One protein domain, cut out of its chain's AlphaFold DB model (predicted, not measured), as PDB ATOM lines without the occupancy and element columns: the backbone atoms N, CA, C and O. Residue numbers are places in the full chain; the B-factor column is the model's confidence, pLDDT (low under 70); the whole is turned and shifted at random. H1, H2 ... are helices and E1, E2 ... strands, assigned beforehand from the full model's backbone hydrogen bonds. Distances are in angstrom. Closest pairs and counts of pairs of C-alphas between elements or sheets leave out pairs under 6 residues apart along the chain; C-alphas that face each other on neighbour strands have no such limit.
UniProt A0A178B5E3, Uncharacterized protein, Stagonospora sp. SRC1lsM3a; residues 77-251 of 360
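AT A GLANCE: This is residues 77 to 251 of the 360 residues of an uncharacterized protein of Stagonospora sp. SRC1lsM3a (UniProt A0A178B5E3). A strongly twisted four-stranded sheet, E1 E8 E7 E2, has two helices, H1 and H4, packed over one face; beyond it the hairpin of E3 and E4 reaches toward one end of the longest axis, with H3 packed between E4 and the small hairpin of E5 and E6. At the other end of that axis residues 239 to 251, with H6, stick out from the body. You have 175 printed residues, with six named helices and eight named strands in the order H1 E1 H2 H3 H4 E2 H5 E3 E4 E5 E6 E7 E8 H6. The main sheet is mixed, both two-stranded sheets are antiparallel, and the class is mixed, helices and strands. The whole is compact, with a radius of gyration of the C-alphas of 17.9 A and spans of 62 by 45 by 29 A.

HOW THE PARTS SIT: Begin with the sheet of E1, residues 95 to 101, E8, residues 225 to 233, E7, residues 215 to 220, and E2, residues 159 to 162, in that order, with E1 and E2 as edge strands. E1 and E8 are parallel at 17 degrees; look at N 98 and O 229, 2.7 A apart. E7 and E8 form an antiparallel hairpin, with N 218 and O 226 at 2.8 A. E7 and E2 are antiparallel, with N 160 and O 219 at 2.8 A. H4, residues 135 to 146, is on the sheet at a height of 9.4 A, over E8 and E7 and along the strands, at 5 degrees to E7 on the local plane. H1, residues 77 to 89, is on the same face at a height of 9.9 A, over E8 and only just over E1, on which 3 of its C-alphas fall. H4 touches H1 with residues 140 to 145 alone, the closest C-alphas being those of Ala 80 and Ile 141, 4.6 A apart; their tilt of 35.2 degrees is only just steep, and they run the same way. H2, residues 107 to 110, touches H4, with Trp 109 and Pro 135 closest, their C-alphas 6.5 A apart. The hairpin of E5, residues 201 to 203, and E6, residues 211 to 213, has N 212 and O 202 at 2.8 A; E6 runs on into E7 at 20 degrees. In the hairpin of E3, residues 172 to 178, and E4, residues 184 to 190, find N 187 and O 175 at 2.7 A. H3, residues 124 to 132, has its closest C-alphas to E4 at Ala 128 and Pro 188, 5.4 A, and to E6 at Tyr 132 and Asn 212, 5.0 A. H5, residues 164 to 167, only grazes the main sheet, with residues 164 to 165. H6, residues 243 to 251, touches no helix. Every O i to N i+4 pair is within hydrogen-bond range in H1, H3 and H6, against 4 of 8 in H4, while H2 and H5 are too short for such a pair.

IN THESE COORDINATES: Find C-alpha 77 at (6.537, -23.437, -49.070); from there H1 runs 18.4 A. E8 starts at C-alpha 225, (20.294, -23.642, -32.635), and is 25.2 A long. E3 measures 19.8 A, E1 19.7 A, E4 19.5 A, E7 16.4 A and H4 14.8 A. H6 ends at C-alpha 251, (0.886, -38.249, -20.194).

THE WHOLE: The C-alphas of Ala 181 and Met 251 are the two farthest apart, 63.6 A. The printed part has no cut. The long links are H2 to H3 and H4 to E2. The mean pLDDT of the printed part is 85.2; look for values under 70 at residues 77, 107, 113 to 121 and 237 to 251.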
ATOM      1  N   TYR A  77       6.660 -24.764 -49.687       61.22
ATOM      2  CA  TYR A  77       6.537 -23.437 -49.070       61.22
ATOM      3  C   TYR A  77       5.712 -23.436 -47.774       61.22
ATOM      4  O   TYR A  77       6.026 -22.705 -46.838       61.22
ATOM      5  N   ARG A  78       4.697 -24.304 -47.654       75.25
ATOM      6  CA  ARG A  78       3.872 -24.378 -46.435       75.25
ATOM      7  C   ARG A  78       4.662 -24.921 -45.247       75.25
ATOM      8  O   ARG A  78       4.480 -24.459 -44.127       75.25
ATOM      9  N   THR A  79       5.583 -25.854 -45.494       83.19
ATOM     10  CA  THR A  79       6.441 -26.402 -44.431       83.19
ATOM     11  C   THR A  79       7.428 -25.352 -43.920       83.19
ATOM     12  O   THR A  79       7.639 -25.256 -42.713       83.19
ATOM     13  N   ALA A  80       7.971 -24.523 -44.815       88.19
ATOM     14  CA  ALA A  80       8.843 -23.411 -44.446       88.19
ATOM     15  C   ALA A  80       8.123 -22.401 -43.532       88.19
ATOM     16  O   ALA A  80       8.656 -22.041 -42.484       88.19
ATOM     17  N   ASN A  81       6.875 -22.037 -43.863       82.25
ATOM     18  CA  ASN A  81       6.029 -21.159 -43.040       82.25
ATOM     19  C   ASN A  81       5.771 -21.734 -41.643       82.25
ATOM     20  O   ASN A  81       5.910 -21.028 -40.646       82.25
ATOM     21  N   ILE A  82       5.425 -23.022 -41.559       85.56
ATOM     22  CA  ILE A  82       5.191 -23.694 -40.273       85.56
ATOM     23  C   ILE A  82       6.467 -23.690 -39.428       85.56
ATOM     24  O   ILE A  82       6.409 -23.361 -38.243       85.56
ATOM     25  N   LEU A  83       7.615 -24.026 -40.018       90.62
ATOM     26  CA  LEU A  83       8.892 -24.041 -39.311       90.62
ATOM     27  C   LEU A  83       9.287 -22.635 -38.835       90.62
ATOM     28  O   LEU A  83       9.612 -22.469 -37.662       90.62
ATOM     29  N   ALA A  84       9.189 -21.615 -39.690       88.12
ATOM     30  CA  ALA A  84       9.503 -20.239 -39.312       88.12
ATOM     31  C   ALA A  84       8.599 -19.739 -38.171       88.12
ATOM     32  O   ALA A  84       9.100 -19.270 -37.149       88.12
ATOM     33  N   ASN A  85       7.282 -19.947 -38.276       82.69
ATOM     34  CA  ASN A  85       6.342 -19.631 -37.196       82.69
ATOM     35  C   ASN A  85       6.675 -20.399 -35.910       82.69
ATOM     36  O   ASN A  85       6.630 -19.833 -34.824       82.69
ATOM     37  N   SER A  86       7.064 -21.670 -36.013       83.81
ATOM     38  CA  SER A  86       7.441 -22.475 -34.846       83.81
ATOM     39  C   SER A  86       8.689 -21.921 -34.152       83.81
ATOM     40  O   SER A  86       8.737 -21.851 -32.926       83.81
ATOM     41  N   ILE A  87       9.691 -21.476 -34.911       87.44
ATOM     42  CA  ILE A  87      10.903 -20.853 -34.366       87.44
ATOM     43  C   ILE A  87      10.568 -19.573 -33.583       87.44
ATOM     44  O   ILE A  87      11.158 -19.341 -32.520       87.44
ATOM     45  N   LEU A  88       9.625 -18.773 -34.091       80.38
ATOM     46  CA  LEU A  88       9.167 -17.523 -33.480       80.38
ATOM     47  C   LEU A  88       8.322 -17.757 -32.225       80.38
ATOM     48  O   LEU A  88       8.576 -17.164 -31.177       80.38
ATOM     49  N   LEU A  89       7.326 -18.639 -32.324       77.88
ATOM     50  CA  LEU A  89       6.371 -18.905 -31.252       77.88
ATOM     51  C   LEU A  89       7.002 -19.678 -30.093       77.88
ATOM     52  O   LEU A  89       6.612 -19.477 -28.949       77.88
ATOM     53  N   PHE A  90       7.989 -20.531 -30.365       80.00
ATOM     54  CA  PHE A  90       8.597 -21.395 -29.360       80.00
ATOM     55  C   PHE A  90      10.087 -21.062 -29.195       80.00
ATOM     56  O   PHE A  90      10.925 -21.673 -29.861       80.00
ATOM     57  N   PRO A  91      10.479 -20.144 -28.288       82.69
ATOM     58  CA  PRO A  91      11.881 -19.735 -28.122       82.69
ATOM     59  C   PRO A  91      12.800 -20.880 -27.673       82.69
ATOM     60  O   PRO A  91      13.991 -20.883 -27.976       82.69
ATOM     61  N   ASN A  92      12.232 -21.890 -27.010       84.56
ATOM     62  CA  ASN A  92      12.937 -23.089 -26.562       84.56
ATOM     63  C   ASN A  92      12.846 -24.256 -27.558       84.56
ATOM     64  O   ASN A  92      13.242 -25.371 -27.216       84.56
ATOM     65  N   LEU A  93      12.324 -24.037 -28.772       88.31
ATOM     66  CA  LEU A  93      12.338 -25.055 -29.820       88.31
ATOM     67  C   LEU A  93      13.787 -25.417 -30.136       88.31
ATOM     68  O   LEU A  93      14.553 -24.558 -30.569       88.31
ATOM     69  N   ARG A  94      14.145 -26.681 -29.897       93.38
ATOM     70  CA  ARG A  94      15.478 -27.235 -30.181       93.38
ATOM     71  C   ARG A  94      15.493 -28.139 -31.402       93.38
ATOM     72  O   ARG A  94      16.547 -28.308 -31.999       93.38
ATOM     73  N   ARG A  95      14.351 -28.740 -31.743       94.94
ATOM     74  CA  ARG A  95      14.219 -29.732 -32.808       94.94
ATOM     75  C   ARG A  95      12.861 -29.610 -33.490       94.94
ATOM     76  O   ARG A  95      11.855 -29.475 -32.801       94.94
ATOM     77  N   PHE A  96      12.847 -29.688 -34.813       94.38
ATOM     78  CA  PHE A  96      11.667 -29.707 -35.665       94.38
ATOM     79  C   PHE A  96      11.789 -30.876 -36.646       94.38
ATOM     80  O   PHE A  96      12.777 -30.973 -37.369       94.38
ATOM     81  N   GLU A  97      10.808 -31.776 -36.653       94.81
ATOM     82  CA  GLU A  97      10.848 -33.014 -37.438       94.81
ATOM     83  C   GLU A  97       9.760 -33.013 -38.521       94.81
ATOM     84  O   GLU A  97       8.584 -32.786 -38.241       94.81
ATOM     85  N   ILE A  98      10.154 -33.300 -39.762       92.12
ATOM     86  CA  ILE A  98       9.296 -33.394 -40.942       92.12
ATOM     87  C   ILE A  98       9.183 -34.866 -41.333       92.12
ATOM     88  O   ILE A  98      10.139 -35.484 -41.792       92.12
ATOM     89  N   ARG A  99       7.995 -35.449 -41.204       87.50
ATOM     90  CA  ARG A  99       7.763 -36.848 -41.583       87.50
ATOM     91  C   ARG A  99       7.212 -36.944 -42.997       87.50
ATOM     92  O   ARG A  99       6.196 -36.330 -43.312       87.50
ATOM     93  N   ILE A 100       7.854 -37.749 -43.840       86.19
ATOM     94  CA  ILE A 100       7.491 -37.929 -45.250       86.19
ATOM     95  C   ILE A 100       7.168 -39.396 -45.509       86.19
ATOM     96  O   ILE A 100       8.007 -40.265 -45.285       86.19
ATOM     97  N   LEU A 101       5.965 -39.670 -46.014       83.12
ATOM     98  CA  LEU A 101       5.552 -41.029 -46.353       83.12
ATOM     99  C   LEU A 101       6.345 -41.526 -47.572       83.12
ATOM    100  O   LEU A 101       6.358 -40.862 -48.617       83.12
ATOM    101  N   ARG A 102       6.991 -42.690 -47.450       83.31
ATOM    102  CA  ARG A 102       7.701 -43.353 -48.556       83.31
ATOM    103  C   ARG A 102       6.756 -43.611 -49.735       83.31
ATOM    104  O   ARG A 102       5.549 -43.748 -49.567       83.31
ATOM    105  N   GLY A 103       7.300 -43.598 -50.949       79.25
ATOM    106  CA  GLY A 103       6.535 -43.839 -52.181       79.25
ATOM    107  C   GLY A 103       5.631 -42.692 -52.666       79.25
ATOM    108  O   GLY A 103       5.165 -42.743 -53.798       79.25
ATOM    109  N   THR A 104       5.414 -41.625 -51.887       76.25
ATOM    110  CA  THR A 104       4.479 -40.545 -52.284       76.25
ATOM    111  C   THR A 104       5.051 -39.489 -53.233       76.25
ATOM    112  O   THR A 104       4.286 -38.734 -53.830       76.25
ATOM    113  N   ARG A 105       6.380 -39.382 -53.377       75.19
ATOM    114  CA  ARG A 105       7.024 -38.289 -54.133       75.19
ATOM    115  C   ARG A 105       7.749 -38.749 -55.398       75.19
ATOM    116  O   ARG A 105       8.316 -39.844 -55.469       75.19
ATOM    117  N   SER A 106       7.763 -37.861 -56.398       75.25
ATOM    118  CA  SER A 106       8.514 -38.045 -57.650       75.25
ATOM    119  C   SER A 106      10.048 -38.054 -57.424       75.25
ATOM    120  O   SER A 106      10.529 -37.483 -56.445       75.25
ATOM    121  N   SER A 107      10.845 -38.698 -58.291       68.75
ATOM    122  CA  SER A 107      12.313 -38.859 -58.123       68.75
ATOM    123  C   SER A 107      13.020 -37.555 -58.365       68.75
ATOM    124  O   SER A 107      13.964 -37.234 -57.652       68.75
ATOM    125  N   SER A 108      12.503 -36.794 -59.326       76.69
ATOM    126  CA  SER A 108      12.961 -35.452 -59.662       76.69
ATOM    127  C   SER A 108      12.896 -34.483 -58.483       76.69
ATOM    128  O   SER A 108      13.508 -33.426 -58.525       76.69
ATOM    129  N   TRP A 109      12.165 -34.832 -57.420       77.50
ATOM    130  CA  TRP A 109      12.104 -34.035 -56.199       77.50
ATOM    131  C   TRP A 109      13.171 -34.439 -55.187       77.50
ATOM    132  O   TRP A 109      13.565 -33.624 -54.361       77.50
ATOM    133  N   SER A 110      13.599 -35.701 -55.201       80.81
ATOM    134  CA  SER A 110      14.555 -36.219 -54.215       80.81
ATOM    135  C   SER A 110      15.996 -35.955 -54.630       80.81
ATOM    136  O   SER A 110      16.838 -35.773 -53.760       80.81
ATOM    137  N   HIS A 111      16.246 -35.868 -55.935       81.62
ATOM    138  CA  HIS A 111      17.560 -35.590 -56.494       81.62
ATOM    139  C   HIS A 111      17.445 -34.465 -57.510       81.62
ATOM    140  O   HIS A 111      16.556 -34.488 -58.365       81.62
ATOM    141  N   HIS A 112      18.364 -33.508 -57.454       77.06
ATOM    142  CA  HIS A 112      18.631 -32.699 -58.631       77.06
ATOM    143  C   HIS A 112      19.260 -33.591 -59.700       77.06
ATOM    144  O   HIS A 112      20.103 -34.436 -59.390       77.06
ATOM    145  N   SER A 113      18.884 -33.397 -60.970       69.50
ATOM    146  CA  SER A 113      19.774 -33.808 -62.050       69.50
ATOM    147  C   SER A 113      21.014 -32.936 -61.913       69.50
ATOM    148  O   SER A 113      21.017 -31.790 -62.359       69.50
ATOM    149  N   TRP A 114      22.015 -33.436 -61.198       67.06
ATOM    150  CA  TRP A 114      23.289 -32.757 -61.086       67.06
ATOM    151  C   TRP A 114      23.910 -32.752 -62.480       67.06
ATOM    152  O   TRP A 114      24.498 -33.737 -62.922       67.06
ATOM    153  N   SER A 115      23.664 -31.676 -63.228       67.25
ATOM    154  CA  SER A 115      24.355 -31.437 -64.480       67.25
ATOM    155  C   SER A 115      25.772 -31.061 -64.105       67.25
ATOM    156  O   SER A 115      25.973 -30.050 -63.432       67.25
ATOM    157  N   HIS A 116      26.737 -31.866 -64.539       64.00
ATOM    158  CA  HIS A 116      28.153 -31.560 -64.379       64.00
ATOM    159  C   HIS A 116      28.454 -30.103 -64.785       64.00
ATOM    160  O   HIS A 116      29.161 -29.406 -64.083       64.00
ATOM    161  N   ASP A 117      27.767 -29.537 -65.774       61.06
ATOM    162  CA  ASP A 117      28.000 -28.155 -66.216       61.06
ATOM    163  C   ASP A 117      27.774 -27.036 -65.171       61.06
ATOM    164  O   ASP A 117      28.159 -25.895 -65.421       61.06
ATOM    165  N   SER A 118      27.217 -27.310 -63.982       60.47
ATOM    166  CA  SER A 118      27.078 -26.302 -62.914       60.47
ATOM    167  C   SER A 118      28.345 -26.099 -62.059       60.47
ATOM    168  O   SER A 118      28.253 -25.512 -60.982       60.47
ATOM    169  N   HIS A 119      29.521 -26.555 -62.515       56.28
ATOM    170  CA  HIS A 119      30.835 -26.515 -61.835       56.28
ATOM    171  C   HIS A 119      31.398 -25.114 -61.488       56.28
ATOM    172  O   HIS A 119      32.582 -24.978 -61.202       56.28
ATOM    173  N   VAL A 120      30.586 -24.057 -61.493       57.25
ATOM    174  CA  VAL A 120      31.052 -22.687 -61.208       57.25
ATOM    175  C   VAL A 120      31.165 -22.412 -59.700       57.25
ATOM    176  O   VAL A 120      31.771 -21.423 -59.289       57.25
ATOM    177  N   GLU A 121      30.634 -23.284 -58.842       64.25
ATOM    178  CA  GLU A 121      30.792 -23.135 -57.396       64.25
ATOM    179  C   GLU A 121      32.142 -23.707 -56.932       64.25
ATOM    180  O   GLU A 121      32.301 -24.911 -56.758       64.25
ATOM    181  N   ASN A 122      33.105 -22.819 -56.663       78.31
ATOM    182  CA  ASN A 122      34.391 -23.153 -56.026       78.31
ATOM    183  C   ASN A 122      34.245 -23.662 -54.571       78.31
ATOM    184  O   ASN A 122      35.247 -23.938 -53.912       78.31
ATOM    185  N   ASP A 123      33.020 -23.759 -54.046       89.56
ATOM    186  CA  ASP A 123      32.733 -24.217 -52.691       89.56
ATOM    187  C   ASP A 123      32.309 -25.695 -52.696       89.56
ATOM    188  O   ASP A 123      31.189 -26.064 -53.067       89.56
ATOM    189  N   LEU A 124      33.225 -26.554 -52.243       90.00
ATOM    190  CA  LEU A 124      33.016 -27.993 -52.101       90.00
ATOM    191  C   LEU A 124      31.802 -28.327 -51.214       90.00
ATOM    192  O   LEU A 124      31.086 -29.293 -51.490       90.00
ATOM    193  N   HIS A 125      31.550 -27.542 -50.162       92.06
ATOM    194  CA  HIS A 125      30.417 -27.770 -49.267       92.06
ATOM    195  C   HIS A 125      29.096 -27.480 -49.971       92.06
ATOM    196  O   HIS A 125      28.162 -28.276 -49.863       92.06
ATOM    197  N   ALA A 126      29.027 -26.388 -50.734       91.25
ATOM    198  CA  ALA A 126      27.854 -26.064 -51.539       91.25
ATOM    199  C   ALA A 126      27.572 -27.167 -52.573       91.25
ATOM    200  O   ALA A 126      26.440 -27.647 -52.666       91.25
ATOM    201  N   CYS A 127      28.618 -27.676 -53.239       90.31
ATOM    202  CA  CYS A 127      28.507 -28.804 -54.166       90.31
ATOM    203  C   CYS A 127      27.981 -30.077 -53.483       90.31
ATOM    204  O   CYS A 127      27.133 -30.778 -54.038       90.31
ATOM    205  N   ALA A 128      28.457 -30.385 -52.273       93.88
ATOM    206  CA  ALA A 128      28.004 -31.547 -51.515       93.88
ATOM    207  C   ALA A 128      26.532 -31.419 -51.106       93.88
ATOM    208  O   ALA A 128      25.749 -32.347 -51.313       93.88
ATOM    209  N   VAL A 129      26.134 -30.250 -50.596       94.62
ATOM    210  CA  VAL A 129      24.741 -29.956 -50.242       94.62
ATOM    211  C   VAL A 129      23.847 -30.061 -51.473       94.62
ATOM    212  O   VAL A 129      22.819 -30.723 -51.410       94.62
ATOM    213  N   HIS A 130      24.248 -29.485 -52.605       91.38
ATOM    214  CA  HIS A 130      23.475 -29.553 -53.843       91.38
ATOM    215  C   HIS A 130      23.286 -30.996 -54.341       91.38
ATOM    216  O   HIS A 130      22.222 -31.350 -54.851       91.38
ATOM    217  N   LYS A 131      24.313 -31.838 -54.179       92.44
ATOM    218  CA  LYS A 131      24.292 -33.241 -54.603       92.44
ATOM    219  C   LYS A 131      23.445 -34.130 -53.689       92.44
ATOM    220  O   LYS A 131      22.718 -34.984 -54.191       92.44
ATOM    221  N   TYR A 132      23.568 -33.965 -52.373       95.06
ATOM    222  CA  TYR A 132      23.010 -34.906 -51.397       95.06
ATOM    223  C   TYR A 132      21.749 -34.407 -50.693       95.06
ATOM    224  O   TYR A 132      20.917 -35.221 -50.292       95.06
ATOM    225  N   ALA A 133      21.570 -33.101 -50.506       95.62
ATOM    226  CA  ALA A 133      20.375 -32.577 -49.863       95.62
ATOM    227  C   ALA A 133      19.247 -32.418 -50.895       95.62
ATOM    228  O   ALA A 133      19.427 -31.727 -51.900       95.62
ATOM    229  N   PRO A 134      18.057 -33.002 -50.668       94.06
ATOM    230  CA  PRO A 134      16.965 -32.861 -51.617       94.06
ATOM    231  C   PRO A 134      16.579 -31.387 -51.839       94.06
ATOM    232  O   PRO A 134      16.441 -30.653 -50.852       94.06
ATOM    233  N   PRO A 135      16.306 -30.957 -53.088       92.12
ATOM    234  CA  PRO A 135      15.949 -29.575 -53.411       92.12
ATOM    235  C   PRO A 135      14.858 -28.978 -52.521       92.12
ATOM    236  O   PRO A 135      14.966 -27.851 -52.038       92.12
ATOM    237  N   TRP A 136      13.800 -29.756 -52.271       92.19
ATOM    238  CA  TRP A 136      12.674 -29.305 -51.454       92.19
ATOM    239  C   TRP A 136      13.082 -29.046 -49.999       92.19
ATOM    240  O   TRP A 136      12.465 -28.228 -49.326       92.19
ATOM    241  N   PHE A 137      14.100 -29.746 -49.498       94.81
ATOM    242  CA  PHE A 137      14.578 -29.602 -48.131       94.81
ATOM    243  C   PHE A 137      15.546 -28.424 -48.037       94.81
ATOM    244  O   PHE A 137      15.279 -27.463 -47.317       94.81
ATOM    245  N   ALA A 138      16.620 -28.459 -48.829       95.06
ATOM    246  CA  ALA A 138      17.666 -27.444 -48.805       95.06
ATOM    247  C   ALA A 138      17.171 -26.080 -49.306       95.06
ATOM    248  O   ALA A 138      17.315 -25.077 -48.610       95.06
ATOM    249  N   TYR A 139      16.560 -26.033 -50.491       91.25
ATOM    250  CA  TYR A 139      16.220 -24.772 -51.150       91.25
ATOM    251  C   TYR A 139      14.810 -24.288 -50.833       91.25
ATOM    252  O   TYR A 139      14.613 -23.094 -50.634       91.25
ATOM    253  N   THR A 140      13.820 -25.181 -50.758       90.88
ATOM    254  CA  THR A 140      12.439 -24.731 -50.514       90.88
ATOM    255  C   THR A 140      12.144 -24.488 -49.037       90.88
ATOM    256  O   THR A 140      11.412 -23.551 -48.725       90.88
ATOM    257  N   ILE A 141      12.695 -25.287 -48.120       93.19
ATOM    258  CA  ILE A 141      12.422 -25.134 -46.683       93.19
ATOM    259  C   ILE A 141      13.517 -24.317 -46.007       93.19
ATOM    260  O   ILE A 141      13.246 -23.222 -45.520       93.19
ATOM    261  N   LEU A 142      14.745 -24.835 -45.977       95.81
ATOM    262  CA  LEU A 142      15.810 -24.245 -45.168       95.81
ATOM    263  C   LEU A 142      16.251 -22.885 -45.716       95.81
ATOM    264  O   LEU A 142      16.283 -21.916 -44.960       95.81
ATOM    265  N   ARG A 143      16.519 -22.782 -47.027       94.12
ATOM    266  CA  ARG A 143      16.947 -21.519 -47.652       94.12
ATOM    267  C   ARG A 143      15.881 -20.432 -47.574       94.12
ATOM    268  O   ARG A 143      16.225 -19.282 -47.346       94.12
ATOM    269  N   SER A 144      14.600 -20.778 -47.701       90.56
ATOM    270  CA  SER A 144      13.507 -19.806 -47.556       90.56
ATOM    271  C   SER A 144      13.455 -19.186 -46.156       90.56
ATOM    272  O   SER A 144      13.068 -18.031 -46.002       90.56
ATOM    273  N   ILE A 145      13.867 -19.940 -45.133       91.81
ATOM    274  CA  ILE A 145      13.994 -19.433 -43.767       91.81
ATOM    275  C   ILE A 145      15.274 -18.619 -43.648       91.81
ATOM    276  O   ILE A 145      15.192 -17.459 -43.274       91.81
ATOM    277  N   SER A 146      16.442 -19.169 -43.991       93.56
ATOM    278  CA  SER A 146      17.719 -18.461 -43.814       93.56
ATOM    279  C   SER A 146      17.789 -17.148 -44.601       93.56
ATOM    280  O   SER A 146      18.308 -16.157 -44.104       93.56
ATOM    281  N   ALA A 147      17.217 -17.120 -45.809       89.12
ATOM    282  CA  ALA A 147      17.159 -15.936 -46.663       89.12
ATOM    283  C   ALA A 147      16.046 -14.946 -46.276       89.12
ATOM    284  O   ALA A 147      15.907 -13.912 -46.922       89.12
ATOM    285  N   GLY A 148      15.232 -15.264 -45.265       84.31
ATOM    286  CA  GLY A 148      14.140 -14.406 -44.809       84.31
ATOM    287  C   GLY A 148      12.975 -14.270 -45.797       84.31
ATOM    288  O   GLY A 148      12.229 -13.299 -45.738       84.31
ATOM    289  N   TRP A 149      12.800 -15.222 -46.721       79.94
ATOM    290  CA  TRP A 149      11.713 -15.190 -47.715       79.94
ATOM    291  C   TRP A 149      10.341 -15.466 -47.103       79.94
ATOM    292  O   TRP A 149       9.322 -15.014 -47.613       79.94
ATOM    293  N   VAL A 150      10.320 -16.254 -46.030       76.62
ATOM    294  CA  VAL A 150       9.100 -16.605 -45.296       76.62
ATOM    295  C   VAL A 150       8.766 -15.567 -44.227       76.62
ATOM    296  O   VAL A 150       7.597 -15.283 -43.993       76.62
ATOM    297  N   HIS A 151       9.797 -15.035 -43.573       73.31
ATOM    298  CA  HIS A 151       9.715 -14.019 -42.526       73.31
ATOM    299  C   HIS A 151      10.967 -13.155 -42.587       73.31
ATOM    300  O   HIS A 151      12.072 -13.696 -42.645       73.31
ATOM    301  N   SER A 152      10.805 -11.834 -42.529       73.50
ATOM    302  CA  SER A 152      11.933 -10.923 -42.369       73.50
ATOM    303  C   SER A 152      12.489 -11.053 -40.951       73.50
ATOM    304  O   SER A 152      11.809 -10.800 -39.955       73.50
ATOM    305  N   TRP A 153      13.738 -11.500 -40.846       79.06
ATOM    306  CA  TRP A 153      14.436 -11.557 -39.567       79.06
ATOM    307  C   TRP A 153      14.972 -10.174 -39.215       79.06
ATOM    308  O   TRP A 153      15.484  -9.467 -40.081       79.06
ATOM    309  N   GLN A 154      14.873  -9.799 -37.940       70.94
ATOM    310  CA  GLN A 154      15.520  -8.588 -37.438       70.94
ATOM    311  C   GLN A 154      17.047  -8.724 -37.535       70.94
ATOM    312  O   GLN A 154      17.580  -9.836 -37.502       70.94
ATOM    313  N   GLU A 155      17.752  -7.596 -37.595       70.38
ATOM    314  CA  GLU A 155      19.215  -7.572 -37.515       70.38
ATOM    315  C   GLU A 155      19.699  -8.317 -36.254       70.38
ATOM    316  O   GLU A 155      19.102  -8.212 -35.177       70.38
ATOM    317  N   GLY A 156      20.739  -9.146 -36.386       73.50
ATOM    318  CA  GLY A 156      21.198 -10.029 -35.306       73.50
ATOM    319  C   GLY A 156      20.366 -11.311 -35.135       73.50
ATOM    320  O   GLY A 156      20.638 -12.120 -34.239       73.50
ATOM    321  N   GLN A 157      19.319 -11.507 -35.945       81.75
ATOM    322  CA  GLN A 157      18.466 -12.698 -35.930       81.75
ATOM    323  C   GLN A 157      18.522 -13.496 -37.232       81.75
ATOM    324  O   GLN A 157      17.666 -14.361 -37.437       81.75
ATOM    325  N   HIS A 158      19.525 -13.269 -38.084       89.88
ATOM    326  CA  HIS A 158      19.691 -14.093 -39.273       89.88
ATOM    327  C   HIS A 158      20.031 -15.531 -38.887       89.88
ATOM    328  O   HIS A 158      20.641 -15.811 -37.847       89.88
ATOM    329  N   TRP A 159      19.587 -16.454 -39.734       94.75
ATOM    330  CA  TRP A 159      19.775 -17.882 -39.545       94.75
ATOM    331  C   TRP A 159      20.707 -18.416 -40.614       94.75
ATOM    332  O   TRP A 159      20.462 -18.239 -41.802       94.75
ATOM    333  N   ASN A 160      21.734 -19.130 -40.181       96.38
ATOM    334  CA  ASN A 160      22.631 -19.875 -41.044       96.38
ATOM    335  C   ASN A 160      22.232 -21.347 -41.058       96.38
ATOM    336  O   ASN A 160      21.733 -21.877 -40.064       96.38
ATOM    337  N   ILE A 161      22.453 -22.007 -42.190       97.62
ATOM    338  CA  ILE A 161      22.220 -23.442 -42.330       97.62
ATOM    339  C   ILE A 161      23.558 -24.144 -42.131       97.62
ATOM    340  O   ILE A 161      24.488 -23.950 -42.910       97.62
ATOM    341  N   GLU A 162      23.646 -24.983 -41.108       97.81
ATOM    342  CA  GLU A 162      24.773 -25.881 -40.904       97.81
ATOM    343  C   GLU A 162      24.375 -27.322 -41.219       97.81
ATOM    344  O   GLU A 162      23.360 -27.826 -40.739       97.81
ATOM    345  N   TRP A 163      25.215 -28.016 -41.982       97.69
ATOM    346  CA  TRP A 163      25.003 -29.417 -42.337       97.69
ATOM    347  C   TRP A 163      25.894 -30.300 -41.461       97.69
ATOM    348  O   TRP A 163      27.115 -30.276 -41.631       97.69
ATOM    349  N   PRO A 164      25.339 -31.065 -40.499       96.31
ATOM    350  CA  PRO A 164      26.150 -31.901 -39.615       96.31
ATOM    351  C   PRO A 164      26.955 -32.961 -40.379       96.31
ATOM    352  O   PRO A 164      28.017 -33.359 -39.917       96.31
ATOM    353  N   GLN A 165      26.492 -33.366 -41.563       96.56
ATOM    354  CA  GLN A 165      27.142 -34.359 -42.420       96.56
ATOM    355  C   GLN A 165      28.505 -33.894 -42.940       96.56
ATOM    356  O   GLN A 165      29.384 -34.719 -43.149       96.56
ATOM    357  N   LEU A 166      28.706 -32.581 -43.097       95.50
ATOM    358  CA  LEU A 166      29.988 -32.013 -43.531       95.50
ATOM    359  C   LEU A 166      31.068 -32.068 -42.444       95.50
ATOM    360  O   LEU A 166      32.236 -31.839 -42.730       95.50
ATOM    361  N   LYS A 167      30.691 -32.323 -41.186       93.69
ATOM    362  CA  LYS A 167      31.638 -32.367 -40.062       93.69
ATOM    363  C   LYS A 167      32.236 -33.757 -39.852       93.69
ATOM    364  O   LYS A 167      33.222 -33.872 -39.128       93.69
ATOM    365  N   ASP A 168      31.645 -34.791 -40.452       92.31
ATOM    366  CA  ASP A 168      32.076 -36.177 -40.284       92.31
ATOM    367  C   ASP A 168      32.927 -36.647 -41.472       92.31
ATOM    368  O   ASP A 168      32.454 -37.279 -42.419       92.31
ATOM    369  N   TRP A 169      34.218 -36.322 -41.396       90.94
ATOM    370  CA  TRP A 169      35.237 -36.680 -42.390       90.94
ATOM    371  C   TRP A 169      35.443 -38.190 -42.552       90.94
ATOM    372  O   TRP A 169      36.070 -38.616 -43.512       90.94
ATOM    373  N   SER A 170      34.929 -39.008 -41.627       92.19
ATOM    374  CA  SER A 170      35.047 -40.469 -41.712       92.19
ATOM    375  C   SER A 170      34.227 -41.036 -42.871       92.19
ATOM    376  O   SER A 170      34.577 -42.078 -43.417       92.19
ATOM    377  N   TYR A 171      33.142 -40.348 -43.238       91.25
ATOM    378  CA  TYR A 171      32.186 -40.806 -44.247       91.25
ATOM    379  C   TYR A 171      32.045 -39.854 -45.437       91.25
ATOM    380  O   TYR A 171      31.527 -40.253 -46.485       91.25
ATOM    381  N   PHE A 172      32.477 -38.602 -45.274       92.19
ATOM    382  CA  PHE A 172      32.526 -37.608 -46.334       92.19
ATOM    383  C   PHE A 172      33.921 -37.571 -46.960       92.19
ATOM    384  O   PHE A 172      34.888 -37.190 -46.306       92.19
ATOM    385  N   ASP A 173      34.001 -37.944 -48.234       91.69
ATOM    386  CA  ASP A 173      35.247 -37.992 -49.002       91.69
ATOM    387  C   ASP A 173      35.155 -37.097 -50.245       91.69
ATOM    388  O   ASP A 173      34.071 -36.710 -50.689       91.69
ATOM    389  N   VAL A 174      36.298 -36.752 -50.826       91.88
ATOM    390  CA  VAL A 174      36.402 -35.903 -52.009       91.88
ATOM    391  C   VAL A 174      37.260 -36.608 -53.042       91.88
ATOM    392  O   VAL A 174      38.448 -36.836 -52.837       91.88
ATOM    393  N   HIS A 175      36.662 -36.924 -54.185       92.31
ATOM    394  CA  HIS A 175      37.373 -37.575 -55.279       92.31
ATOM    395  C   HIS A 175      37.651 -36.591 -56.404       92.31
ATOM    396  O   HIS A 175      36.759 -35.859 -56.828       92.31
ATOM    397  N   GLU A 176      38.854 -36.625 -56.953       93.12
ATOM    398  CA  GLU A 176      39.155 -35.932 -58.199       93.12
ATOM    399  C   GLU A 176      38.532 -36.679 -59.390       93.12
ATOM    400  O   GLU A 176      38.648 -37.900 -59.516       93.12
ATOM    401  N   LYS A 177      37.853 -35.948 -60.275       91.50
ATOM    402  CA  LYS A 177      37.367 -36.446 -61.565       91.50
ATOM    403  C   LYS A 177      37.836 -35.538 -62.689       91.50
ATOM    404  O   LYS A 177      38.009 -34.342 -62.500       91.50
ATOM    405  N   CYS A 178      38.001 -36.124 -63.867       91.31
ATOM    406  CA  CYS A 178      38.335 -35.416 -65.093       91.31
ATOM    407  C   CYS A 178      37.076 -35.321 -65.967       91.31
ATOM    408  O   CYS A 178      36.390 -36.331 -66.159       91.31
ATOM    409  N   ASN A 179      36.724 -34.126 -66.446       88.00
ATOM    410  CA  ASN A 179      35.596 -33.954 -67.367       88.00
ATOM    411  C   ASN A 179      35.995 -34.386 -68.797       88.00
ATOM    412  O   ASN A 179      37.141 -34.739 -69.068       88.00
ATOM    413  N   THR A 180      35.058 -34.346 -69.749       88.94
ATOM    414  CA  THR A 180      35.347 -34.691 -71.157       88.94
ATOM    415  C   THR A 180      36.324 -33.730 -71.841       88.94
ATOM    416  O   THR A 180      36.885 -34.084 -72.874       88.94
ATOM    417  N   ALA A 181      36.513 -32.525 -71.297       91.38
ATOM    418  CA  ALA A 181      37.457 -31.528 -71.793       91.38
ATOM    419  C   ALA A 181      38.873 -31.689 -71.205       91.38
ATOM    420  O   ALA A 181      39.795 -31.017 -71.662       91.38
ATOM    421  N   GLY A 182      39.068 -32.598 -70.243       91.88
ATOM    422  CA  GLY A 182      40.347 -32.808 -69.568       91.88
ATOM    423  C   GLY A 182      40.517 -32.025 -68.259       91.88
ATOM    424  O   GLY A 182      41.537 -32.192 -67.592       91.88
ATOM    425  N   ASP A 183      39.545 -31.201 -67.857       90.31
ATOM    426  CA  ASP A 183      39.643 -30.411 -66.628       90.31
ATOM    427  C   ASP A 183      39.406 -31.287 -65.397       90.31
ATOM    428  O   ASP A 183      38.443 -32.061 -65.328       90.31
ATOM    429  N   MET A 184      40.282 -31.138 -64.406       89.62
ATOM    430  CA  MET A 184      40.178 -31.805 -63.110       89.62
ATOM    431  C   MET A 184      39.244 -31.025 -62.182       89.62
ATOM    432  O   MET A 184      39.387 -29.813 -62.024       89.62
ATOM    433  N   PHE A 185      38.312 -31.720 -61.532       88.81
ATOM    434  CA  PHE A 185      37.393 -31.150 -60.549       88.81
ATOM    435  C   PHE A 185      37.180 -32.089 -59.361       88.81
ATOM    436  O   PHE A 185      37.277 -33.311 -59.475       88.81
ATOM    437  N   LEU A 186      36.873 -31.507 -58.202       89.62
ATOM    438  CA  LEU A 186      36.603 -32.240 -56.970       89.62
ATOM    439  C   LEU A 186      35.126 -32.634 -56.897       89.62
ATOM    440  O   LEU A 186      34.232 -31.811 -57.087       89.62
ATOM    441  N   VAL A 187      34.860 -33.904 -56.603       91.12
ATOM    442  CA  VAL A 187      33.517 -34.464 -56.473       91.12
ATOM    443  C   VAL A 187      33.308 -34.942 -55.046       91.12
ATOM    444  O   VAL A 187      33.915 -35.942 -54.654       91.12
ATOM    445  N   PRO A 188      32.410 -34.295 -54.284       93.75
ATOM    446  CA  PRO A 188      32.076 -34.763 -52.952       93.75
ATOM    447  C   PRO A 188      31.388 -36.127 -53.030       93.75
ATOM    448  O   PRO A 188      30.548 -36.378 -53.907       93.75
ATOM    449  N   SER A 189      31.743 -37.001 -52.102       94.75
ATOM    450  CA  SER A 189      31.266 -38.368 -51.963       94.75
ATOM    451  C   SER A 189      30.804 -38.607 -50.528       94.75
ATOM    452  O   SER A 189      31.435 -38.142 -49.585       94.75
ATOM    453  N   MET A 190      29.695 -39.316 -50.354       96.00
ATOM    454  CA  MET A 190      29.204 -39.755 -49.050       96.00
ATOM    455  C   MET A 190      29.074 -41.272 -49.099       96.00
ATOM    456  O   MET A 190      28.374 -41.796 -49.970       96.00
ATOM    457  N   GLN A 191      29.764 -41.950 -48.187       95.69
ATOM    458  CA  GLN A 191      29.783 -43.407 -48.080       95.69
ATOM    459  C   GLN A 191      28.415 -43.960 -47.643       95.69
ATOM    460  O   GLN A 191      27.651 -43.283 -46.951       95.69
ATOM    461  N   LEU A 192      28.084 -45.194 -48.038       95.62
ATOM    462  CA  LEU A 192      26.812 -45.830 -47.659       95.62
ATOM    463  C   LEU A 192      26.794 -46.206 -46.172       95.62
ATOM    464  O   LEU A 192      25.750 -46.155 -45.528       95.62
ATOM    465  N   GLU A 193      27.962 -46.498 -45.612       96.94
ATOM    466  CA  GLU A 193      28.208 -46.784 -44.200       96.94
ATOM    467  C   GLU A 193      27.826 -45.602 -43.292       96.94
ATOM    468  O   GLU A 193      27.590 -45.782 -42.102       96.94
ATOM    469  N   ALA A 194      27.685 -44.396 -43.852       96.25
ATOM    470  CA  ALA A 194      27.178 -43.230 -43.138       96.25
ATOM    471  C   ALA A 194      25.723 -43.397 -42.669       96.25
ATOM    472  O   ALA A 194      25.282 -42.712 -41.740       96.25
ATOM    473  N   ILE A 195      24.941 -44.268 -43.318       95.50
ATOM    474  CA  ILE A 195      23.527 -44.473 -43.005       95.50
ATOM    475  C   ILE A 195      23.400 -45.090 -41.610       95.50
ATOM    476  O   ILE A 195      23.881 -46.184 -41.341       95.50
ATOM    477  N   GLY A 196      22.713 -44.380 -40.713       92.25
ATOM    478  CA  GLY A 196      22.564 -44.789 -39.312       92.25
ATOM    479  C   GLY A 196      23.743 -44.408 -38.407       92.25
ATOM    480  O   GLY A 196      23.628 -44.548 -37.191       92.25
ATOM    481  N   HIS A 197      24.839 -43.882 -38.960       95.75
ATOM    482  CA  HIS A 197      25.979 -43.359 -38.197       95.75
ATOM    483  C   HIS A 197      26.022 -41.829 -38.209       95.75
ATOM    484  O   HIS A 197      26.236 -41.205 -37.170       95.75
ATOM    485  N   VAL A 198      25.717 -41.216 -39.352       96.38
ATOM    486  CA  VAL A 198      25.683 -39.763 -39.528       96.38
ATOM    487  C   VAL A 198      24.235 -39.264 -39.482       96.38
ATOM    488  O   VAL A 198      23.341 -39.793 -40.150       96.38
ATOM    489  N   ARG A 199      23.973 -38.216 -38.688       96.31
ATOM    490  CA  ARG A 199      22.617 -37.675 -38.479       96.31
ATOM    491  C   ARG A 199      21.970 -37.256 -39.803       96.31
ATOM    492  O   ARG A 199      22.517 -36.451 -40.552       96.31
ATOM    493  N   GLY A 200      20.757 -37.756 -40.042       95.38
ATOM    494  CA  GLY A 200      19.940 -37.427 -41.210       95.38
ATOM    495  C   GLY A 200      20.508 -37.917 -42.535       95.38
ATOM    496  O   GLY A 200      20.093 -37.414 -43.574       95.38
ATOM    497  N   VAL A 201      21.441 -38.868 -42.520       96.94
ATOM    498  CA  VAL A 201      21.865 -39.572 -43.727       96.94
ATOM    499  C   VAL A 201      20.959 -40.781 -43.926       96.94
ATOM    500  O   VAL A 201      20.928 -41.695 -43.104       96.94
ATOM    501  N   HIS A 202      20.190 -40.767 -45.013       94.94
ATOM    502  CA  HIS A 202      19.217 -41.810 -45.334       94.94
ATOM    503  C   HIS A 202      19.359 -42.260 -46.782       94.94
ATOM    504  O   HIS A 202      19.776 -41.485 -47.639       94.94
ATOM    505  N   LEU A 203      18.936 -43.487 -47.083       93.31
ATOM    506  CA  LEU A 203      18.683 -43.872 -48.468       93.31
ATOM    507  C   LEU A 203      17.525 -43.051 -49.032       93.31
ATOM    508  O   LEU A 203      16.569 -42.706 -48.328       93.31
ATOM    509  N   CYS A 204      17.602 -42.767 -50.327       91.12
ATOM    510  CA  CYS A 204      16.487 -42.198 -51.054       91.12
ATOM    511  C   CYS A 204      15.232 -43.057 -50.861       91.12
ATOM    512  O   CYS A 204      15.276 -44.282 -50.959       91.12
ATOM    513  N   SER A 205      14.086 -42.399 -50.674       86.75
ATOM    514  CA  SER A 205      12.771 -43.034 -50.503       86.75
ATOM    515  C   SER A 205      12.306 -43.887 -51.689       86.75
ATOM    516  O   SER A 205      11.242 -44.497 -51.615       86.75
ATOM    517  N   ARG A 206      13.074 -43.897 -52.782       83.12
ATOM    518  CA  ARG A 206      12.855 -44.692 -53.995       83.12
ATOM    519  C   ARG A 206      13.783 -45.886 -54.133       83.12
ATOM    520  O   ARG A 206      13.744 -46.532 -55.171       83.12
ATOM    521  N   GLU A 207      14.662 -46.107 -53.160       80.94
ATOM    522  CA  GLU A 207      15.591 -47.239 -53.170       80.94
ATOM    523  C   GLU A 207      16.549 -47.236 -54.377       80.94
ATOM    524  O   GLU A 207      17.123 -48.257 -54.732       80.94
ATOM    525  N   CYS A 208      16.812 -46.071 -54.985       87.88
ATOM    526  CA  CYS A 208      17.772 -45.930 -56.091       87.88
ATOM    527  C   CYS A 208      19.248 -46.093 -55.664       87.88
ATOM    528  O   CYS A 208      20.150 -45.793 -56.444       87.88
ATOM    529  N   GLY A 209      19.501 -46.486 -54.413       90.19
ATOM    530  CA  GLY A 209      20.836 -46.620 -53.826       90.19
ATOM    531  C   GLY A 209      21.541 -45.297 -53.505       90.19
ATOM    532  O   GLY A 209      22.619 -45.319 -52.923       90.19
ATOM    533  N   GLN A 210      20.958 -44.145 -53.850       92.81
ATOM    534  CA  GLN A 210      21.552 -42.848 -53.529       92.81
ATOM    535  C   GLN A 210      21.258 -42.422 -52.091       92.81
ATOM    536  O   GLN A 210      20.177 -42.668 -51.548       92.81
ATOM    537  N   VAL A 211      22.234 -41.736 -51.509       95.00
ATOM    538  CA  VAL A 211      22.166 -41.151 -50.173       95.00
ATOM    539  C   VAL A 211      21.534 -39.760 -50.243       95.00
ATOM    540  O   VAL A 211      21.882 -38.968 -51.113       95.00
ATOM    541  N   ASN A 212      20.653 -39.454 -49.292       95.69
ATOM    542  CA  ASN A 212      20.046 -38.144 -49.092       95.69
ATOM    543  C   ASN A 212      20.420 -37.572 -47.720       95.69
ATOM    544  O   ASN A 212      20.407 -38.283 -46.712       95.69
ATOM    545  N   TRP A 213      20.675 -36.266 -47.678       97.06
ATOM    546  CA  TRP A 213      20.839 -35.500 -46.444       97.06
ATOM    547  C   TRP A 213      19.517 -34.845 -46.064       97.06
ATOM    548  O   TRP A 213      19.023 -33.937 -46.730       97.06
ATOM    549  N   LEU A 214      18.945 -35.323 -44.970       96.88
ATOM    550  CA  LEU A 214      17.647 -34.923 -44.446       96.88
ATOM    551  C   LEU A 214      17.760 -34.283 -43.062       96.88
ATOM    552  O   LEU A 214      16.790 -34.236 -42.324       96.88
ATOM    553  N   SER A 215      18.938 -33.814 -42.669       97.69
ATOM    554  CA  SER A 215      19.113 -33.091 -41.412       97.69
ATOM    555  C   SER A 215      19.985 -31.878 -41.635       97.69
ATOM    556  O   SER A 215      21.055 -31.999 -42.224       97.69
ATOM    557  N   ALA A 216      19.578 -30.754 -41.066       98.25
ATOM    558  CA  ALA A 216      20.385 -29.553 -40.951       98.25
ATOM    559  C   ALA A 216      20.149 -28.900 -39.588       98.25
ATOM    560  O   ALA A 216      19.158 -29.171 -38.907       98.25
ATOM    561  N   ASP A 217      21.054 -28.023 -39.189       98.25
ATOM    562  CA  ASP A 217      20.884 -27.152 -38.039       98.25
ATOM    563  C   ASP A 217      20.700 -25.719 -38.533       98.25
ATOM    564  O   ASP A 217      21.556 -25.173 -39.224       98.25
ATOM    565  N   LEU A 218      19.586 -25.096 -38.159       97.69
ATOM    566  CA  LEU A 218      19.416 -23.657 -38.285       97.69
ATOM    567  C   LEU A 218      20.088 -22.996 -37.082       97.69
ATOM    568  O   LEU A 218      19.719 -23.259 -35.935       97.69
ATOM    569  N   VAL A 219      21.078 -22.148 -37.337       97.50
ATOM    570  CA  VAL A 219      21.883 -21.480 -36.311       97.50
ATOM    571  C   VAL A 219      21.696 -19.977 -36.427       97.50
ATOM    572  O   VAL A 219      22.113 -19.365 -37.404       97.50
ATOM    573  N   ARG A 220      21.053 -19.382 -35.424       95.38
ATOM    574  CA  ARG A 220      20.888 -17.933 -35.319       95.38
ATOM    575  C   ARG A 220      22.219 -17.292 -34.945       95.38
ATOM    576  O   ARG A 220      22.943 -17.864 -34.133       95.38
ATOM    577  N   GLU A 221      22.482 -16.077 -35.407       92.75
ATOM    578  CA  GLU A 221      23.702 -15.311 -35.078       92.75
ATOM    579  C   GLU A 221      23.991 -15.230 -33.568       92.75
ATOM    580  O   GLU A 221      25.122 -15.407 -33.131       92.75
ATOM    581  N   THR A 222      22.956 -15.088 -32.733       89.94
ATOM    582  CA  THR A 222      23.080 -15.119 -31.256       89.94
ATOM    583  C   THR A 222      23.522 -16.472 -30.651       89.94
ATOM    584  O   THR A 222      23.594 -16.599 -29.432       89.94
ATOM    585  N   GLY A 223      23.679 -17.524 -31.462       93.94
ATOM    586  CA  GLY A 223      24.025 -18.887 -31.036       93.94
ATOM    587  C   GLY A 223      22.841 -19.834 -30.792       93.94
ATOM    588  O   GLY A 223      23.048 -21.018 -30.521       93.94
ATOM    589  N   ARG A 224      21.586 -19.368 -30.900       94.06
ATOM    590  CA  ARG A 224      20.410 -20.256 -30.808       94.06
ATOM    591  C   ARG A 224      20.435 -21.264 -31.960       94.06
ATOM    592  O   ARG A 224      20.496 -20.865 -33.115       94.06
ATOM    593  N   ARG A 225      20.303 -22.555 -31.647       97.06
ATOM    594  CA  ARG A 225      20.294 -23.642 -32.635       97.06
ATOM    595  C   ARG A 225      18.966 -24.397 -32.640       97.06
ATOM    596  O   ARG A 225      18.448 -24.740 -31.577       97.06
ATOM    597  N   VAL A 226      18.454 -24.679 -33.835       96.44
ATOM    598  CA  VAL A 226      17.274 -25.518 -34.072       96.44
ATOM    599  C   VAL A 226      17.638 -26.616 -35.062       96.44
ATOM    600  O   VAL A 226      17.916 -26.349 -36.226       96.44
ATOM    601  N   ALA A 227      17.621 -27.857 -34.591       97.50
ATOM    602  CA  ALA A 227      17.748 -29.044 -35.421       97.50
ATOM    603  C   ALA A 227      16.504 -29.199 -36.305       97.50
ATOM    604  O   ALA A 227      15.393 -29.266 -35.786       97.50
ATOM    605  N   VAL A 228      16.673 -29.272 -37.620       97.19
ATOM    606  CA  VAL A 228      15.595 -29.554 -38.570       97.19
ATOM    607  C   VAL A 228      15.891 -30.892 -39.222       97.19
ATOM    608  O   VAL A 228      16.857 -31.018 -39.970       97.19
ATOM    609  N   ASP A 229      15.056 -31.882 -38.934       96.12
ATOM    610  CA  ASP A 229      15.192 -33.228 -39.476       96.12
ATOM    611  C   ASP A 229      14.003 -33.542 -40.375       96.12
ATOM    612  O   ASP A 229      12.871 -33.171 -40.079       96.12
ATOM    613  N   ALA A 230      14.242 -34.276 -41.449       94.31
ATOM    614  CA  ALA A 230      13.227 -34.936 -42.231       94.31
ATOM    615  C   ALA A 230      13.467 -36.445 -42.217       94.31
ATOM    616  O   ALA A 230      14.597 -36.916 -42.298       94.31
ATOM    617  N   ILE A 231      12.393 -37.216 -42.089       91.38
ATOM    618  CA  ILE A 231      12.472 -38.671 -41.955       91.38
ATOM    619  C   ILE A 231      11.481 -39.302 -42.924       91.38
ATOM    620  O   ILE A 231      10.299 -38.946 -42.948       91.38
ATOM    621  N   TYR A 232      11.971 -40.250 -43.721       89.69
ATOM    622  CA  TYR A 232      11.120 -41.105 -44.538       89.69
ATOM    623  C   TYR A 232      10.555 -42.242 -43.691       89.69
ATOM    624  O   TYR A 232      11.321 -43.064 -43.192       89.69
ATOM    625  N   TYR A 233       9.232 -42.329 -43.595       86.31
ATOM    626  CA  TYR A 233       8.540 -43.402 -42.880       86.31
ATOM    627  C   TYR A 233       7.699 -44.240 -43.852       86.31
ATOM    628  O   TYR A 233       7.106 -43.695 -44.790       86.31
ATOM    629  N   GLY A 234       7.701 -45.560 -43.679       85.44
ATOM    630  CA  GLY A 234       6.837 -46.502 -44.395       85.44
ATOM    631  C   GLY A 234       5.404 -46.552 -43.855       85.44
ATOM    632  O   GLY A 234       5.060 -45.869 -42.888       85.44
ATOM    633  N   LEU A 235       4.546 -47.360 -44.482       76.44
ATOM    634  CA  LEU A 235       3.196 -47.619 -43.956       76.44
ATOM    635  C   LEU A 235       3.266 -48.459 -42.676       76.44
ATOM    636  O   LEU A 235       2.478 -48.250 -41.764       76.44
ATOM    637  N   GLU A 236       4.249 -49.346 -42.612       76.00
ATOM    638  CA  GLU A 236       4.665 -50.144 -41.466       76.00
ATOM    639  C   GLU A 236       5.265 -49.297 -40.334       76.00
ATOM    640  O   GLU A 236       5.074 -49.613 -39.164       76.00
ATOM    641  N   ASP A 237       5.915 -48.178 -40.674       68.69
ATOM    642  CA  ASP A 237       6.435 -47.208 -39.704       68.69
ATOM    643  C   ASP A 237       5.380 -46.184 -39.280       68.69
ATOM    644  O   ASP A 237       5.662 -45.330 -38.428       68.69
ATOM    645  N   ARG A 238       4.175 -46.194 -39.882       60.66
ATOM    646  CA  ARG A 238       3.092 -45.394 -39.315       60.66
ATOM    647  C   ARG A 238       2.910 -45.926 -37.907       60.66
ATOM    648  O   ARG A 238       2.574 -47.101 -37.769       60.66
ATOM    649  N   PRO A 239       3.057 -45.090 -36.865       54.12
ATOM    650  CA  PRO A 239       2.414 -45.443 -35.625       54.12
ATOM    651  C   PRO A 239       0.951 -45.616 -36.019       54.12
ATOM    652  O   PRO A 239       0.293 -44.647 -36.413       54.12
ATOM    653  N   THR A 240       0.446 -46.854 -35.989       52.81
ATOM    654  CA  THR A 240      -0.984 -47.041 -35.791       52.81
ATOM    655  C   THR A 240      -1.314 -46.088 -34.656       52.81
ATOM    656  O   THR A 240      -0.559 -46.093 -33.673       52.81
ATOM    657  N   PRO A 241      -2.305 -45.192 -34.804       51.38
ATOM    658  CA  PRO A 241      -2.766 -44.383 -33.695       51.38
ATOM    659  C   PRO A 241      -3.379 -45.358 -32.696       51.38
ATOM    660  O   PRO A 241      -4.585 -45.551 -32.620       51.38
ATOM    661  N   ASP A 242      -2.509 -46.062 -31.987       50.50
ATOM    662  CA  ASP A 242      -2.832 -46.725 -30.770       50.50
ATOM    663  C   ASP A 242      -3.229 -45.570 -29.872       50.50
ATOM    664  O   ASP A 242      -2.448 -44.640 -29.638       50.50
ATOM    665  N   LEU A 243      -4.484 -45.592 -29.439       58.78
ATOM    666  CA  LEU A 243      -5.022 -44.669 -28.450       58.78
ATOM    667  C   LEU A 243      -4.051 -44.540 -27.261       58.78
ATOM    668  O   LEU A 243      -3.960 -43.470 -26.659       58.78
ATOM    669  N   SER A 244      -3.246 -45.579 -26.996       62.75
ATOM    670  CA  SER A 244      -2.154 -45.559 -26.026       62.75
ATOM    671  C   SER A 244      -1.044 -44.552 -26.338       62.75
ATOM    672  O   SER A 244      -0.568 -43.925 -25.407       62.75
ATOM    673  N   MET A 245      -0.624 -44.334 -27.589       55.50
ATOM    674  CA  MET A 245       0.515 -43.464 -27.919       55.50
ATOM    675  C   MET A 245       0.162 -41.983 -27.844       55.50
ATOM    676  O   MET A 245       0.981 -41.194 -27.378       55.50
ATOM    677  N   ASP A 246      -1.048 -41.605 -28.255       56.38
ATOM    678  CA  ASP A 246      -1.544 -40.235 -28.089       56.38
ATOM    679  C   ASP A 246      -1.803 -39.940 -26.599       56.38
ATOM    680  O   ASP A 246      -1.413 -38.890 -26.085       56.38
ATOM    681  N   PHE A 247      -2.341 -40.919 -25.863       62.44
ATOM    682  CA  PHE A 247      -2.467 -40.872 -24.405       62.44
ATOM    683  C   PHE A 247      -1.103 -40.830 -23.695       62.44
ATOM    684  O   PHE A 247      -0.920 -40.048 -22.768       62.44
ATOM    685  N   LEU A 248      -0.112 -41.601 -24.146       59.34
ATOM    686  CA  LEU A 248       1.251 -41.627 -23.610       59.34
ATOM    687  C   LEU A 248       2.010 -40.352 -23.957       59.34
ATOM    688  O   LEU A 248       2.764 -39.877 -23.121       59.34
ATOM    689  N   LEU A 249       1.814 -39.760 -25.137       55.47
ATOM    690  CA  LEU A 249       2.344 -38.436 -25.474       55.47
ATOM    691  C   LEU A 249       1.727 -37.373 -24.568       55.47
ATOM    692  O   LEU A 249       2.468 -36.587 -23.979       55.47
ATOM    693  N   LYS A 250       0.404 -37.394 -24.374       59.81
ATOM    694  CA  LYS A 250      -0.299 -36.502 -23.440       59.81
ATOM    695  C   LYS A 250       0.145 -36.712 -21.987       59.81
ATOM    696  O   LYS A 250       0.362 -35.731 -21.287       59.81
ATOM    697  N   MET A 251       0.378 -37.948 -21.542       62.38
ATOM    698  CA  MET A 251       0.886 -38.249 -20.194       62.38
ATOM    699  C   MET A 251       2.366 -37.892 -20.016       62.38
ATOM    700  O   MET A 251       2.744 -37.320 -18.996       62.38
TER     701      MET A 251